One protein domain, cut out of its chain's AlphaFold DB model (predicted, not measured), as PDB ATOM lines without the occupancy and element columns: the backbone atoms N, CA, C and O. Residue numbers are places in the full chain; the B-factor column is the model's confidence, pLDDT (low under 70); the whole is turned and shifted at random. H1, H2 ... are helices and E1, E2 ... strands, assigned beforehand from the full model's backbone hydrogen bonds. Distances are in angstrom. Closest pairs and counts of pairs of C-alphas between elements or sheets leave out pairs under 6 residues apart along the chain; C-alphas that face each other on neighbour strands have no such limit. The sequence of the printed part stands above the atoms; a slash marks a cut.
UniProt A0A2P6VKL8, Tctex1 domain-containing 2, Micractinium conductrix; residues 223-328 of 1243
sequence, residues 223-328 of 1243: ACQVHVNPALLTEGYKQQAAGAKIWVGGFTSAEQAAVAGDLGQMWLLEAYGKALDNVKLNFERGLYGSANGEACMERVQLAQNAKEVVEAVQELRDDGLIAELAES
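AT A GLANCE: This is residues 223 to 328 of the 1243 residues of the protein "Tctex1 domain-containing 2" of Micractinium conductrix (UniProt A0A2P6VKL8). H2, the longest helix, runs through the middle of the domain, with a small ribbon of two strands, E1 and E2, along one side of it and H4, H5 and H6 packed on it from other sides. H1 and H6 lie towards opposite ends of the longest axis, and residues 271 to 284, with no named element, lead back from the end of H2 to the short H3. The printed part has 106 residues with six named helices and two named strands, in the order E1 H1 E2 H2 H3 H4 H5 H6; the sheet, E1 - E2, is antiparallel. The class is mostly helix, and the whole is compact, with a radius of gyration of the C-alphas of 12.7 A and spans of 36 by 27 by 20 A.

HOW THE PARTS SIT: E1, residues 223 to 226, and E2, residues 246 to 251, are antiparallel neighbours at 163 degrees. N 224 and O 248 are 2.8 A apart and N 246 and O 226 3.1 A, both within hydrogen-bond range. The closest C-alphas of E1 and H2, residues 254 to 270, are those of Cys 224 and Ala 257, 5.2 A apart. Those of E2 and H5, residues 308 to 318, are Ile 246 and Val 310, 5.8 A apart. H2 touches H5 with residues 260 to 267 alone, at a shallow tilt of 28 degrees, opposite ways; the closest C-alphas, of Ala 260 and Val 313, are 6.4 A apart. H4, residues 291 to 301, is the hub and touches four helices. It forms a helical hairpin with H5, at a shallow tilt of 30 degrees, with the C-alphas of Val 300 and Val 309 closest at 5.8 A. H2 touches H4 with residues 263 to 270 alone, at a steep tilt of 51 degrees, closest at the C-alphas of Trp 267 and Gln 301, 5.8 A. H6, residues 321 to 327, touches H2 at Gln 256 and Ala 326, C-alphas 5.3 A apart, and H4 at Asn 292 and Leu 325, 6.6 A. H3, residues 285 to 289, and H4 touch only at the corner, closest at the C-alphas of Tyr 288 and Glu 294, 5.7 A. H1, residues 235 to 240, touches no helix. Every O i to N i+4 pair is within hydrogen-bond range in H2, H3, H4 and H6, against 6 of 7 in H5 and 0 of 2 in H1, where 1 of 3 O i to N i+3 pairs is.

IN THESE COORDINATES: E1 begins at C-alpha 223 (21.151, -8.970, 44.951). H2 spans 24.8 A, H4 15.1 A, H5 15.0 A and E2 14.5 A; E1 spans 10.3 A, H6 9.8 A, H1 9.5 A and H3 6.8 A. H2 ends at C-alpha 270 (27.793, -12.521, 23.732), and H6 at C-alpha 327 (36.790, -1.733, 45.797).

THE WHOLE: The two C-alphas farthest apart, of Glu 235 and Glu 327, are 36.9 A apart. The printed part has no cut, and the link from H2 to H3, 14 residues, is long. The mean pLDDT of the printed part is 94.1; residues 242 to 243 are under 70.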
ATOM      1  N   ALA A 223      21.335  -7.971  45.999       95.31
ATOM      2  CA  ALA A 223      21.151  -8.970  44.951       95.31
ATOM      3  C   ALA A 223      21.052  -8.327  43.561       95.31
ATOM      4  O   ALA A 223      20.355  -7.323  43.392       95.31
ATOM      5  N   CYS A 224      21.692  -8.943  42.567       95.75
ATOM      6  CA  CYS A 224      21.597  -8.563  41.161       95.75
ATOM      7  C   CYS A 224      20.494  -9.373  40.448       95.75
ATOM      8  O   CYS A 224      20.142 -10.488  40.843       95.75
ATOM      9  N   GLN A 225      19.916  -8.821  39.377       95.25
ATOM     10  CA  GLN A 225      19.002  -9.556  38.498       95.25
ATOM     11  C   GLN A 225      19.206  -9.132  37.047       95.25
ATOM     12  O   GLN A 225      18.954  -7.978  36.701       95.25
ATOM     13  N   VAL A 226      19.580 -10.086  36.193       93.94
ATOM     14  CA  VAL A 226      19.719  -9.887  34.748       93.94
ATOM     15  C   VAL A 226      18.678 -10.739  34.011       93.94
ATOM     16  O   VAL A 226      18.514 -11.943  34.234       93.94
ATOM     17  N   HIS A 227      17.900 -10.085  33.145       91.25
ATOM     18  CA  HIS A 227      16.756 -10.687  32.461       91.25
ATOM     19  C   HIS A 227      17.116 -11.192  31.058       91.25
ATOM     20  O   HIS A 227      17.161 -10.419  30.099       91.25
ATOM     21  N   VAL A 228      17.274 -12.511  30.931       93.31
ATOM     22  CA  VAL A 228      17.468 -13.184  29.642       93.31
ATOM     23  C   VAL A 228      16.187 -13.118  28.803       93.31
ATOM     24  O   VAL A 228      15.096 -13.454  29.269       93.31
ATOM     25  N   ASN A 229      16.308 -12.706  27.541       92.31
ATOM     26  CA  ASN A 229      15.244 -12.787  26.546       92.31
ATOM     27  C   ASN A 229      15.559 -13.931  25.565       92.31
ATOM     28  O   ASN A 229      16.360 -13.733  24.650       92.31
ATOM     29  N   PRO A 230      14.910 -15.105  25.682       88.44
ATOM     30  CA  PRO A 230      15.253 -16.274  24.871       88.44
ATOM     31  C   PRO A 230      14.957 -16.109  23.370       88.44
ATOM     32  O   PRO A 230      15.376 -16.938  22.571       88.44
ATOM     33  N   ALA A 231      14.262 -15.040  22.961       89.75
ATOM     34  CA  ALA A 231      14.065 -14.702  21.551       89.75
ATOM     35  C   ALA A 231      15.265 -13.976  20.904       89.75
ATOM     36  O   ALA A 231      15.252 -13.786  19.690       89.75
ATOM     37  N   LEU A 232      16.259 -13.542  21.691       92.56
ATOM     38  CA  LEU A 232      17.454 -12.827  21.215       92.56
ATOM     39  C   LEU A 232      18.744 -13.654  21.295       92.56
ATOM     40  O   LEU A 232      19.749 -13.221  20.745       92.56
ATOM     41  N   LEU A 233      18.717 -14.814  21.959       93.69
ATOM     42  CA  LEU A 233      19.857 -15.732  22.040       93.69
ATOM     43  C   LEU A 233      20.282 -16.224  20.645       93.69
ATOM     44  O   LEU A 233      19.435 -16.349  19.756       93.69
ATOM     45  N   THR A 234      21.558 -16.556  20.450       95.12
ATOM     46  CA  THR A 234      22.036 -17.311  19.273       95.12
ATOM     47  C   THR A 234      21.705 -18.809  19.436       95.12
ATOM     48  O   THR A 234      21.318 -19.248  20.519       95.12
ATOM     49  N   GLU A 235      21.757 -19.614  18.364       90.44
ATOM     50  CA  GLU A 235      21.227 -20.998  18.386       90.44
ATOM     51  C   GLU A 235      21.869 -21.917  19.445       90.44
ATOM     52  O   GLU A 235      21.154 -22.743  20.010       90.44
ATOM     53  N   GLY A 236      23.157 -21.743  19.776       92.00
ATOM     54  CA  GLY A 236      23.807 -22.501  20.856       92.00
ATOM     55  C   GLY A 236      23.149 -22.242  22.216       92.00
ATOM     56  O   GLY A 236      22.582 -23.143  22.834       92.00
ATOM     57  N   TYR A 237      23.107 -20.973  22.631       92.06
ATOM     58  CA  TYR A 237      22.521 -20.565  23.911       92.06
ATOM     59  C   TYR A 237      20.993 -20.769  23.984       92.06
ATOM     60  O   TYR A 237      20.449 -20.975  25.075       92.06
ATOM     61  N   LYS A 238      20.267 -20.748  22.849       87.25
ATOM     62  CA  LYS A 238      18.799 -20.950  22.805       87.25
ATOM     63  C   LYS A 238      18.342 -22.254  23.444       87.25
ATOM     64  O   LYS A 238      17.277 -22.264  24.061       87.25
ATOM     65  N   GLN A 239      19.094 -23.338  23.261       79.06
ATOM     66  CA  GLN A 239      18.692 -24.657  23.756       79.06
ATOM     67  C   GLN A 239      18.811 -24.750  25.282       79.06
ATOM     68  O   GLN A 239      17.996 -25.416  25.917       79.06
ATOM     69  N   GLN A 240      19.776 -24.035  25.868       77.75
ATOM     70  CA  GLN A 240      20.136 -24.163  27.280       77.75
ATOM     71  C   GLN A 240      19.528 -23.062  28.179       77.75
ATOM     72  O   GLN A 240      19.158 -23.330  29.319       77.75
ATOM     73  N   ALA A 241      19.345 -21.828  27.684       70.88
ATOM     74  CA  ALA A 241      18.886 -20.679  28.489       70.88
ATOM     75  C   ALA A 241      17.399 -20.286  28.281       70.88
ATOM     76  O   ALA A 241      16.991 -19.147  28.541       70.88
ATOM     77  N   ALA A 242      16.558 -21.217  27.816       61.62
ATOM     78  CA  ALA A 242      15.163 -20.984  27.421       61.62
ATOM     79  C   ALA A 242      14.215 -20.581  28.582       61.62
ATOM     80  O   ALA A 242      13.443 -21.386  29.101       61.62
ATOM     81  N   GLY A 243      14.213 -19.293  28.942       68.75
ATOM     82  CA  GLY A 243      13.361 -18.721  29.998       68.75
ATOM     83  C   GLY A 243      14.051 -18.551  31.355       68.75
ATOM     84  O   GLY A 243      13.376 -18.271  32.348       68.75
ATOM     85  N   ALA A 244      15.377 -18.698  31.393       77.75
ATOM     86  CA  ALA A 244      16.187 -18.481  32.583       77.75
ATOM     87  C   ALA A 244      16.152 -17.018  33.074       77.75
ATOM     88  O   ALA A 244      15.833 -16.080  32.338       77.75
ATOM     89  N   LYS A 245      16.524 -16.823  34.340       89.81
ATOM     90  CA  LYS A 245      16.865 -15.519  34.917       89.81
ATOM     91  C   LYS A 245      18.194 -15.678  35.629       89.81
ATOM     92  O   LYS A 245      18.306 -16.570  36.463       89.81
ATOM     93  N   ILE A 246      19.137 -14.787  35.356       94.19
ATOM     94  CA  ILE A 246      20.349 -14.685  36.163       94.19
ATOM     95  C   ILE A 246      19.955 -13.891  37.411       94.19
ATOM     96  O   ILE A 246      19.433 -12.775  37.311       94.19
ATOM     97  N   TRP A 247      20.109 -14.498  38.583       96.00
ATOM     98  CA  TRP A 247      19.848 -13.870  39.875       96.00
ATOM     99  C   TRP A 247      20.860 -14.394  40.883       96.00
ATOM    100  O   TRP A 247      20.911 -15.598  41.124       96.00
ATOM    101  N   VAL A 248      21.634 -13.481  41.461       96.25
ATOM    102  CA  VAL A 248      22.610 -13.777  42.510       96.25
ATOM    103  C   VAL A 248      22.355 -12.804  43.654       96.25
ATOM    104  O   VAL A 248      22.146 -11.612  43.429       96.25
ATOM    105  N   GLY A 249      22.309 -13.319  44.879       96.00
ATOM    106  CA  GLY A 249      22.187 -12.533  46.106       96.00
ATOM    107  C   GLY A 249      23.420 -12.675  46.991       96.00
ATOM    108  O   GLY A 249      24.355 -13.386  46.637       96.00
ATOM    109  N   GLY A 250      23.394 -12.047  48.164       96.00
ATOM    110  CA  GLY A 250      24.439 -12.216  49.182       96.00
ATOM    111  C   GLY A 250      25.617 -11.250  49.065       96.00
ATOM    112  O   GLY A 250      26.558 -11.378  49.833       96.00
ATOM    113  N   PHE A 251      25.553 -10.271  48.161       97.12
ATOM    114  CA  PHE A 251      26.533  -9.186  48.101       97.12
ATOM    115  C   PHE A 251      26.392  -8.274  49.329       97.12
ATOM    116  O   PHE A 251      25.266  -7.965  49.742       97.12
ATOM    117  N   THR A 252      27.510  -7.838  49.910       95.38
ATOM    118  CA  THR A 252      27.524  -6.970  51.098       95.38
ATOM    119  C   THR A 252      27.348  -5.494  50.738       95.38
ATOM    120  O   THR A 252      26.795  -4.738  51.538       95.38
ATOM    121  N   SER A 253      27.718  -5.093  49.518       96.19
ATOM    122  CA  SER A 253      27.576  -3.724  49.006       96.19
ATOM    123  C   SER A 253      26.695  -3.633  47.748       96.19
ATOM    124  O   SER A 253      26.400  -4.635  47.084       96.19
ATOM    125  N   ALA A 254      26.253  -2.415  47.415       95.06
ATOM    126  CA  ALA A 254      25.501  -2.158  46.185       95.06
ATOM    127  C   ALA A 254      26.414  -2.245  44.950       95.06
ATOM    128  O   ALA A 254      25.984  -2.641  43.867       95.06
ATOM    129  N   GLU A 255      27.684  -1.908  45.150       96.06
ATOM    130  CA  GLU A 255      28.772  -1.851  44.188       96.06
ATOM    131  C   GLU A 255      29.111  -3.264  43.695       96.06
ATOM    132  O   GLU A 255      29.059  -3.516  42.493       96.06
ATOM    133  N   GLN A 256      29.292  -4.226  44.610       97.00
ATOM    134  CA  GLN A 256      29.429  -5.655  44.288       97.00
ATOM    135  C   GLN A 256      28.231  -6.182  43.478       97.00
ATOM    136  O   GLN A 256      28.396  -6.859  42.464       97.00
ATOM    137  N   ALA A 257      27.004  -5.841  43.888       96.69
ATOM    138  CA  ALA A 257      25.795  -6.252  43.173       96.69
ATOM    139  C   ALA A 257      25.663  -5.592  41.783       96.69
ATOM    140  O   ALA A 257      25.015  -6.155  40.893       96.69
ATOM    141  N   ALA A 258      26.274  -4.422  41.579       96.62
ATOM    142  CA  ALA A 258      26.373  -3.760  40.283       96.62
ATOM    143  C   ALA A 258      27.465  -4.389  39.395       96.62
ATOM    144  O   ALA A 258      27.178  -4.643  38.228       96.62
ATOM    145  N   VAL A 259      28.638  -4.745  39.942       97.81
ATOM    146  CA  VAL A 259      29.691  -5.515  39.241       97.81
ATOM    147  C   VAL A 259      29.136  -6.859  38.756       97.81
ATOM    148  O   VAL A 259      29.197  -7.178  37.571       97.81
ATOM    149  N   ALA A 260      28.477  -7.614  39.640       97.69
ATOM    150  CA  ALA A 260      27.812  -8.870  39.290       97.69
ATOM    151  C   ALA A 260      26.699  -8.696  38.237       97.69
ATOM    152  O   ALA A 260      26.452  -9.581  37.413       97.69
ATOM    153  N   GLY A 261      26.004  -7.554  38.262       96.94
ATOM    154  CA  GLY A 261      25.001  -7.194  37.262       96.94
ATOM    155  C   GLY A 261      25.605  -6.862  35.894       96.94
ATOM    156  O   GLY A 261      25.017  -7.224  34.876       96.94
ATOM    157  N   ASP A 262      26.771  -6.219  35.870       97.69
ATOM    158  CA  ASP A 262      27.534  -5.891  34.666       97.69
ATOM    159  C   ASP A 262      28.137  -7.144  34.016       97.69
ATOM    160  O   ASP A 262      27.922  -7.355  32.821       97.69
ATOM    161  N   LEU A 263      28.781  -8.027  34.790       97.75
ATOM    162  CA  LEU A 263      29.292  -9.322  34.312       97.75
ATOM    163  C   LEU A 263      28.180 -10.153  33.647       97.75
ATOM    164  O   LEU A 263      28.284 -10.534  32.477       97.75
ATOM    165  N   GLY A 264      27.046 -10.331  34.335       96.94
ATOM    166  CA  GLY A 264      25.882 -11.030  33.776       96.94
ATOM    167  C   GLY A 264      25.252 -10.333  32.559       96.94
ATOM    168  O   GLY A 264      24.588 -10.985  31.752       96.94
ATOM    169  N   GLN A 265      25.449  -9.020  32.395       96.38
ATOM    170  CA  GLN A 265      24.973  -8.233  31.251       96.38
ATOM    171  C   GLN A 265      25.959  -8.249  30.064       96.38
ATOM    172  O   GLN A 265      25.511  -8.057  28.926       96.38
ATOM    173  N   MET A 266      27.248  -8.522  30.294       96.75
ATOM    174  CA  MET A 266      28.257  -8.746  29.252       96.75
ATOM    175  C   MET A 266      28.107 -10.128  28.613       96.75
ATOM    176  O   MET A 266      27.911 -10.189  27.397       96.75
ATOM    177  N   TRP A 267      28.018 -11.199  29.414       97.12
ATOM    178  CA  TRP A 267      27.646 -12.536  28.917       97.12
ATOM    179  C   TRP A 267      26.363 -12.496  28.082       97.12
ATOM    180  O   TRP A 267      26.251 -13.098  27.017       97.12
ATOM    181  N   LEU A 268      25.377 -11.714  28.535       96.38
ATOM    182  CA  LEU A 268      24.106 -11.598  27.834       96.38
ATOM    183  C   LEU A 268      24.236 -10.964  26.436       96.38
ATOM    184  O   LEU A 268      23.387 -11.225  25.587       96.38
ATOM    185  N   LEU A 269      25.253 -10.136  26.172       95.56
ATOM    186  CA  LEU A 269      25.517  -9.629  24.821       95.56
ATOM    187  C   LEU A 269      26.174 -10.676  23.925       95.56
ATOM    188  O   LEU A 269      25.748 -10.821  22.777       95.56
ATOM    189  N   GLU A 270      27.148 -11.417  24.443       95.44
ATOM    190  CA  GLU A 270      27.793 -12.521  23.732       95.44
ATOM    191  C   GLU A 270      26.774 -13.606  23.359       95.44
ATOM    192  O   GLU A 270      26.623 -13.950  22.184       95.44
ATOM    193  N   ALA A 271      25.946 -14.021  24.321       95.44
ATOM    194  CA  ALA A 271      24.840 -14.945  24.102       95.44
ATOM    195  C   ALA A 271      23.784 -14.417  23.103       95.44
ATOM    196  O   ALA A 271      23.015 -15.205  22.548       95.44
ATOM    197  N   TYR A 272      23.741 -13.103  22.839       96.12
ATOM    198  CA  TYR A 272      22.927 -12.462  21.791       96.12
ATOM    199  C   TYR A 272      23.680 -12.199  20.469       96.12
ATOM    200  O   TYR A 272      23.081 -11.643  19.544       96.12
ATOM    201  N   GLY A 273      24.966 -12.547  20.358       95.69
ATOM    202  CA  GLY A 273      25.800 -12.251  19.188       95.69
ATOM    203  C   GLY A 273      26.017 -10.751  18.966       95.69
ATOM    204  O   GLY A 273      25.893 -10.266  17.840       95.69
ATOM    205  N   LYS A 274      26.253  -9.985  20.038       95.38
ATOM    206  CA  LYS A 274      26.401  -8.522  20.002       95.38
ATOM    207  C   LYS A 274      27.731  -8.072  20.594       95.38
ATOM    208  O   LYS A 274      28.066  -8.452  21.706       95.38
ATOM    209  N   ALA A 275      28.419  -7.169  19.897       91.69
ATOM    210  CA  ALA A 275      29.624  -6.527  20.413       91.69
ATOM    211  C   ALA A 275      29.348  -5.780  21.732       91.69
ATOM    212  O   ALA A 275      28.379  -5.007  21.818       91.69
ATOM    213  N   LEU A 276      30.245  -5.977  22.709       89.44
ATOM    214  CA  LEU A 276      30.229  -5.371  24.051       89.44
ATOM    215  C   LEU A 276      30.084  -3.839  24.015       89.44
ATOM    216  O   LEU A 276      29.495  -3.240  24.918       89.44
ATOM    217  N   ASP A 277      30.499  -3.217  22.908       89.12
ATOM    218  CA  ASP A 277      30.347  -1.791  22.623       89.12
ATOM    219  C   ASP A 277      28.941  -1.212  22.808       89.12
ATOM    220  O   ASP A 277      28.797  -0.014  23.050       89.12
ATOM    221  N   ASN A 278      27.905  -2.048  22.736       81.06
ATOM    222  CA  ASN A 278      26.511  -1.613  22.715       81.06
ATOM    223  C   ASN A 278      25.810  -1.616  24.087       81.06
ATOM    224  O   ASN A 278      24.628  -1.260  24.154       81.06
ATOM    225  N   VAL A 279      26.486  -2.016  25.173       87.69
ATOM    226  CA  VAL A 279      25.921  -1.986  26.535       87.69
ATOM    227  C   VAL A 279      26.376  -0.756  27.317       87.69
ATOM    228  O   VAL A 279      27.546  -0.370  27.299       87.69
ATOM    229  N   LYS A 280      25.420  -0.171  28.054       91.81
ATOM    230  CA  LYS A 280      25.714   0.685  29.202       91.81
ATOM    231  C   LYS A 280      25.901  -0.215  30.426       91.81
ATOM    232  O   LYS A 280      24.915  -0.764  30.914       91.81
ATOM    233  N   LEU A 281      27.142  -0.313  30.889       95.62
ATOM    234  CA  LEU A 281      27.511  -0.861  32.194       95.62
ATOM    235  C   LEU A 281      27.204   0.153  33.316       95.62
ATOM    236  O   LEU A 281      26.912   1.329  33.050       95.62
ATOM    237  N   ASN A 282      27.266  -0.300  34.563       95.12
ATOM    238  CA  ASN A 282      27.209   0.542  35.754       95.12
ATOM    239  C   ASN A 282      28.587   1.151  36.052       95.12
ATOM    240  O   ASN A 282      28.641   2.325  36.414       95.12
ATOM    241  N   PHE A 283      29.672   0.408  35.820       96.44
ATOM    242  CA  PHE A 283      31.056   0.881  35.952       96.44
ATOM    243  C   PHE A 283      31.705   1.246  34.608       96.44
ATOM    244  O   PHE A 283      31.237   0.844  33.539       96.44
ATOM    245  N   GLU A 284      32.778   2.040  34.647       95.56
ATOM    246  CA  GLU A 284      33.609   2.317  33.468       95.56
ATOM    247  C   GLU A 284      34.248   1.028  32.925       95.56
ATOM    248  O   GLU A 284      34.662   0.157  33.686       95.56
ATOM    249  N   ARG A 285      34.379   0.903  31.595       95.25
ATOM    250  CA  ARG A 285      34.962  -0.306  30.971       95.25
ATOM    251  C   ARG A 285      36.414  -0.572  31.362       95.25
ATOM    252  O   ARG A 285      36.823  -1.721  31.277       95.25
ATOM    253  N   GLY A 286      37.156   0.455  31.788       95.69
ATOM    254  CA  GLY A 286      38.532   0.307  32.268       95.69
ATOM    255  C   GLY A 286      38.642  -0.730  33.386       95.69
ATOM    256  O   GLY A 286      39.508  -1.587  33.309       95.69
ATOM    257  N   LEU A 287      37.671  -0.751  34.310       97.38
ATOM    258  CA  LEU A 287      37.613  -1.720  35.406       97.38
ATOM    259  C   LEU A 287      37.699  -3.175  34.919       97.38
ATOM    260  O   LEU A 287      38.360  -4.006  35.538       97.38
ATOM    261  N   TYR A 288      37.049  -3.480  33.796       97.50
ATOM    262  CA  TYR A 288      37.010  -4.824  33.219       97.50
ATOM    263  C   TYR A 288      38.212  -5.135  32.313       97.50
ATOM    264  O   TYR A 288      38.348  -6.270  31.882       97.50
ATOM    265  N   GLY A 289      39.085  -4.156  32.052       95.94
ATOM    266  CA  GLY A 289      40.419  -4.346  31.466       95.94
ATOM    267  C   GLY A 289      41.548  -4.364  32.507       95.94
ATOM    268  O   GLY A 289      42.717  -4.335  32.136       95.94
ATOM    269  N   SER A 290      41.220  -4.369  33.805       96.88
ATOM    270  CA  SER A 290      42.169  -4.737  34.863       96.88
ATOM    271  C   SER A 290      42.333  -6.259  34.907       96.88
ATOM    272  O   SER A 290      41.399  -6.972  34.553       96.88
ATOM    273  N   ALA A 291      43.457  -6.783  35.407       96.75
ATOM    274  CA  ALA A 291      43.693  -8.234  35.462       96.75
ATOM    275  C   ALA A 291      42.579  -9.008  36.208       96.75
ATOM    276  O   ALA A 291      42.110 -10.041  35.733       96.75
ATOM    277  N   ASN A 292      42.085  -8.470  37.331       95.69
ATOM    278  CA  ASN A 292      40.940  -9.041  38.052       95.69
ATOM    279  C   ASN A 292      39.639  -8.941  37.234       95.69
ATOM    280  O   ASN A 292      38.796  -9.835  37.293       95.69
ATOM    281  N   GLY A 293      39.469  -7.859  36.471       96.94
ATOM    282  CA  GLY A 293      38.334  -7.645  35.578       96.94
ATOM    283  C   GLY A 293      38.311  -8.616  34.397       96.94
ATOM    284  O   GLY A 293      37.257  -9.178  34.101       96.94
ATOM    285  N   GLU A 294      39.466  -8.862  33.782       97.44
ATOM    286  CA  GLU A 294      39.648  -9.830  32.698       97.44
ATOM    287  C   GLU A 294      39.399 -11.259  33.194       97.44
ATOM    288  O   GLU A 294      38.580 -11.956  32.600       97.44
ATOM    289  N   ALA A 295      39.962 -11.653  34.344       97.06
ATOM    290  CA  ALA A 295      39.687 -12.955  34.965       97.06
ATOM    291  C   ALA A 295      38.193 -13.147  35.313       97.06
ATOM    292  O   ALA A 295      37.614 -14.206  35.054       97.06
ATOM    293  N   CYS A 296      37.530 -12.107  35.838       97.94
ATOM    294  CA  CYS A 296      36.084 -12.131  36.084       97.94
ATOM    295  C   CYS A 296      35.269 -12.250  34.786       97.94
ATOM    296  O   CYS A 296      34.224 -12.905  34.782       97.94
ATOM    297  N   MET A 297      35.708 -11.620  33.690       97.62
ATOM    298  CA  MET A 297      35.057 -11.759  32.387       97.62
ATOM    299  C   MET A 297      35.269 -13.154  31.804       97.62
ATOM    300  O   MET A 297      34.279 -13.782  31.447       97.62
ATOM    301  N   GLU A 298      36.502 -13.658  31.746       97.44
ATOM    302  CA  GLU A 298      36.832 -14.982  31.199       97.44
ATOM    303  C   GLU A 298      36.009 -16.079  31.887       97.44
ATOM    304  O   GLU A 298      35.304 -16.846  31.225       97.44
ATOM    305  N   ARG A 299      35.984 -16.085  33.229       97.62
ATOM    306  CA  ARG A 299      35.218 -17.066  34.013       97.62
ATOM    307  C   ARG A 299      33.714 -17.031  33.719       97.62
ATOM    308  O   ARG A 299      33.051 -18.063  33.793       97.62
ATOM    309  N   VAL A 300      33.180 -15.863  33.360       97.38
ATOM    310  CA  VAL A 300      31.764 -15.658  33.017       97.38
ATOM    311  C   VAL A 300      31.471 -15.915  31.530       97.38
ATOM    312  O   VAL A 300      30.369 -16.360  31.214       97.38
ATOM    313  N   GLN A 301      32.428 -15.694  30.626       95.94
ATOM    314  CA  GLN A 301      32.323 -15.989  29.187       95.94
ATOM    315  C   GLN A 301      32.375 -17.501  28.909       95.94
ATOM    316  O   GLN A 301      31.638 -18.000  28.061       95.94
ATOM    317  N   LEU A 302      33.154 -18.259  29.693       96.56
ATOM    318  CA  LEU A 302      33.218 -19.728  29.620       96.56
ATOM    319  C   LEU A 302      31.876 -20.436  29.920       96.56
ATOM    320  O   LEU A 302      31.719 -21.614  29.592       96.56
ATOM    321  N   ALA A 303      30.901 -19.747  30.521       96.69
ATOM    322  CA  ALA A 303      29.587 -20.304  30.831       96.69
ATOM    323  C   ALA A 303      28.710 -20.457  29.570       96.69
ATOM    324  O   ALA A 303      28.288 -19.479  28.951       96.69
ATOM    325  N   GLN A 304      28.315 -21.684  29.230       95.56
ATOM    326  CA  GLN A 304      27.491 -21.969  28.046       95.56
ATOM    327  C   GLN A 304      26.003 -21.661  28.272       95.56
ATOM    328  O   GLN A 304      25.217 -21.571  27.322       95.56
ATOM    329  N   ASN A 305      25.580 -21.479  29.526       95.31
ATOM    330  CA  ASN A 305      24.196 -21.167  29.861       95.31
ATOM    331  C   ASN A 305      24.015 -20.330  31.131       95.31
ATOM    332  O   ASN A 305      24.876 -20.208  31.993       95.31
ATOM    333  N   ALA A 306      22.805 -19.792  31.276       94.75
ATOM    334  CA  ALA A 306      22.427 -18.911  32.376       94.75
ATOM    335  C   ALA A 306      22.341 -19.586  33.768       94.75
ATOM    336  O   ALA A 306      22.003 -18.895  34.728       94.75
ATOM    337  N   LYS A 307      22.596 -20.900  33.892       95.12
ATOM    338  CA  LYS A 307      22.839 -21.565  35.185       95.12
ATOM    339  C   LYS A 307      24.330 -21.493  35.519       95.12
ATOM    340  O   LYS A 307      24.660 -20.999  36.588       95.12
ATOM    341  N   GLU A 308      25.198 -21.862  34.582       96.56
ATOM    342  CA  GLU A 308      26.655 -21.720  34.727       96.56
ATOM    343  C   GLU A 308      27.071 -20.263  34.983       96.56
ATOM    344  O   GLU A 308      27.905 -20.023  35.841       96.56
ATOM    345  N   VAL A 309      26.417 -19.266  34.369       97.12
ATOM    346  CA  VAL A 309      26.651 -17.839  34.699       97.12
ATOM    347  C   VAL A 309      26.274 -17.510  36.146       97.12
ATOM    348  O   VAL A 309      26.922 -16.698  36.796       97.12
ATOM    349  N   VAL A 310      25.196 -18.110  36.660       96.81
ATOM    350  CA  VAL A 310      24.756 -17.914  38.050       96.81
ATOM    351  C   VAL A 310      25.707 -18.602  39.030       96.81
ATOM    352  O   VAL A 310      25.832 -18.125  40.152       96.81
ATOM    353  N   GLU A 311      26.370 -19.678  38.611       97.25
ATOM    354  CA  GLU A 311      27.372 -20.405  39.391       97.25
ATOM    355  C   GLU A 311      28.731 -19.684  39.345       97.25
ATOM    356  O   GLU A 311      29.258 -19.363  40.403       97.25
ATOM    357  N   ALA A 312      29.216 -19.262  38.173       97.69
ATOM    358  CA  ALA A 312      30.425 -18.446  38.018       97.69
ATOM    359  C   ALA A 312      30.338 -17.097  38.764       97.69
ATOM    360  O   ALA A 312      31.280 -16.693  39.432       97.69
ATOM    361  N   VAL A 313      29.193 -16.403  38.724       97.69
ATOM    362  CA  VAL A 313      28.996 -15.140  39.475       97.69
ATOM    363  C   VAL A 313      28.765 -15.380  40.984       97.69
ATOM    364  O   VAL A 313      28.802 -14.431  41.765       97.69
ATOM    365  N   GLN A 314      28.543 -16.626  41.422       97.56
ATOM    366  CA  GLN A 314      28.580 -17.002  42.845       97.56
ATOM    367  C   GLN A 314      29.995 -17.368  43.296       97.56
ATOM    368  O   GLN A 314      30.424 -16.890  44.335       97.56
ATOM    369  N   GLU A 315      30.736 -18.116  42.485       97.62
ATOM    370  CA  GLU A 315      32.153 -18.428  42.691       97.62
ATOM    371  C   GLU A 315      32.983 -17.137  42.802       97.62
ATOM    372  O   GLU A 315      33.521 -16.847  43.863       97.62
ATOM    373  N   LEU A 316      32.906 -16.240  41.808       98.00
ATOM    374  CA  LEU A 316      33.562 -14.921  41.842       98.00
ATOM    375  C   LEU A 316      33.095 -14.002  42.999       98.00
ATOM    376  O   LEU A 316      33.749 -13.000  43.290       98.00
ATOM    377  N   ARG A 317      31.953 -14.291  43.643       97.56
ATOM    378  CA  ARG A 317      31.497 -13.595  44.862       97.56
ATOM    379  C   ARG A 317      32.160 -14.193  46.100       97.56
ATOM    380  O   ARG A 317      32.604 -13.438  46.960       97.56
ATOM    381  N   ASP A 318      32.186 -15.518  46.192       96.88
ATOM    382  CA  ASP A 318      32.648 -16.258  47.368       96.88
ATOM    383  C   ASP A 318      34.184 -16.305  47.453       96.88
ATOM    384  O   ASP A 318      34.727 -16.225  48.552       96.88
ATOM    385  N   ASP A 319      34.868 -16.277  46.305       97.31
ATOM    386  CA  ASP A 319      36.316 -16.048  46.171       97.31
ATOM    387  C   ASP A 319      36.726 -14.589  46.468       97.31
ATOM    388  O   ASP A 319      37.907 -14.253  46.473       97.31
ATOM    389  N   GLY A 320      35.764 -13.681  46.674       97.31
ATOM    390  CA  GLY A 320      36.012 -12.265  46.964       97.31
ATOM    391  C   GLY A 320      36.371 -11.392  45.754       97.31
ATOM    392  O   GLY A 320      36.364 -10.169  45.883       97.31
ATOM    393  N   LEU A 321      36.596 -11.959  44.565       97.75
ATOM    394  CA  LEU A 321      36.994 -11.214  43.356       97.75
ATOM    395  C   LEU A 321      36.006 -10.096  42.964       97.75
ATOM    396  O   LEU A 321      36.426  -9.010  42.565       97.75
ATOM    397  N   ILE A 322      34.695 -10.298  43.144       97.62
ATOM    398  CA  ILE A 322      33.671  -9.253  42.937       97.62
ATOM    399  C   ILE A 322      33.755  -8.134  43.995       97.62
ATOM    400  O   ILE A 322      33.359  -7.005  43.707       97.62
ATOM    401  N   ALA A 323      34.273  -8.409  45.198       97.56
ATOM    402  CA  ALA A 323      34.555  -7.381  46.201       97.56
ATOM    403  C   ALA A 323      35.821  -6.592  45.841       97.56
ATOM    404  O   ALA A 323      35.749  -5.369  45.769       97.56
ATOM    405  N   GLU A 324      36.925  -7.265  45.496       97.62
ATOM    406  CA  GLU A 324      38.153  -6.598  45.031       97.62
ATOM    407  C   GLU A 324      37.893  -5.706  43.807       97.62
ATOM    408  O   GLU A 324      38.343  -4.561  43.750       97.62
ATOM    409  N   LEU A 325      37.102  -6.191  42.844       97.62
ATOM    410  CA  LEU A 325      36.744  -5.426  41.651       97.62
ATOM    411  C   LEU A 325      35.770  -4.272  41.961       97.62
ATOM    412  O   LEU A 325      35.794  -3.256  41.273       97.62
ATOM    413  N   ALA A 326      34.944  -4.374  43.006       97.12
ATOM    414  CA  ALA A 326      34.091  -3.271  43.464       97.12
ATOM    415  C   ALA A 326      34.847  -2.219  44.304       97.12
ATOM    416  O   ALA A 326      34.423  -1.065  44.347       97.12
ATOM    417  N   GLU A 327      35.946  -2.603  44.959       96.81
ATOM    418  CA  GLU A 327      36.790  -1.733  45.797       96.81
ATOM    419  C   GLU A 327      38.006  -1.153  45.042       96.81
ATOM    420  O   GLU A 327      38.675  -0.243  45.536       96.81
ATOM    421  N   SER A 328      38.267  -1.628  43.819       96.94
ATOM    422  CA  SER A 328      39.313  -1.128  42.920       96.94
ATOM    423  C   SER A 328      39.233   0.397  42.697       96.94
ATOM    424  O   SER A 328      38.145   0.933  42.470       96.94
TER     425      SER A 328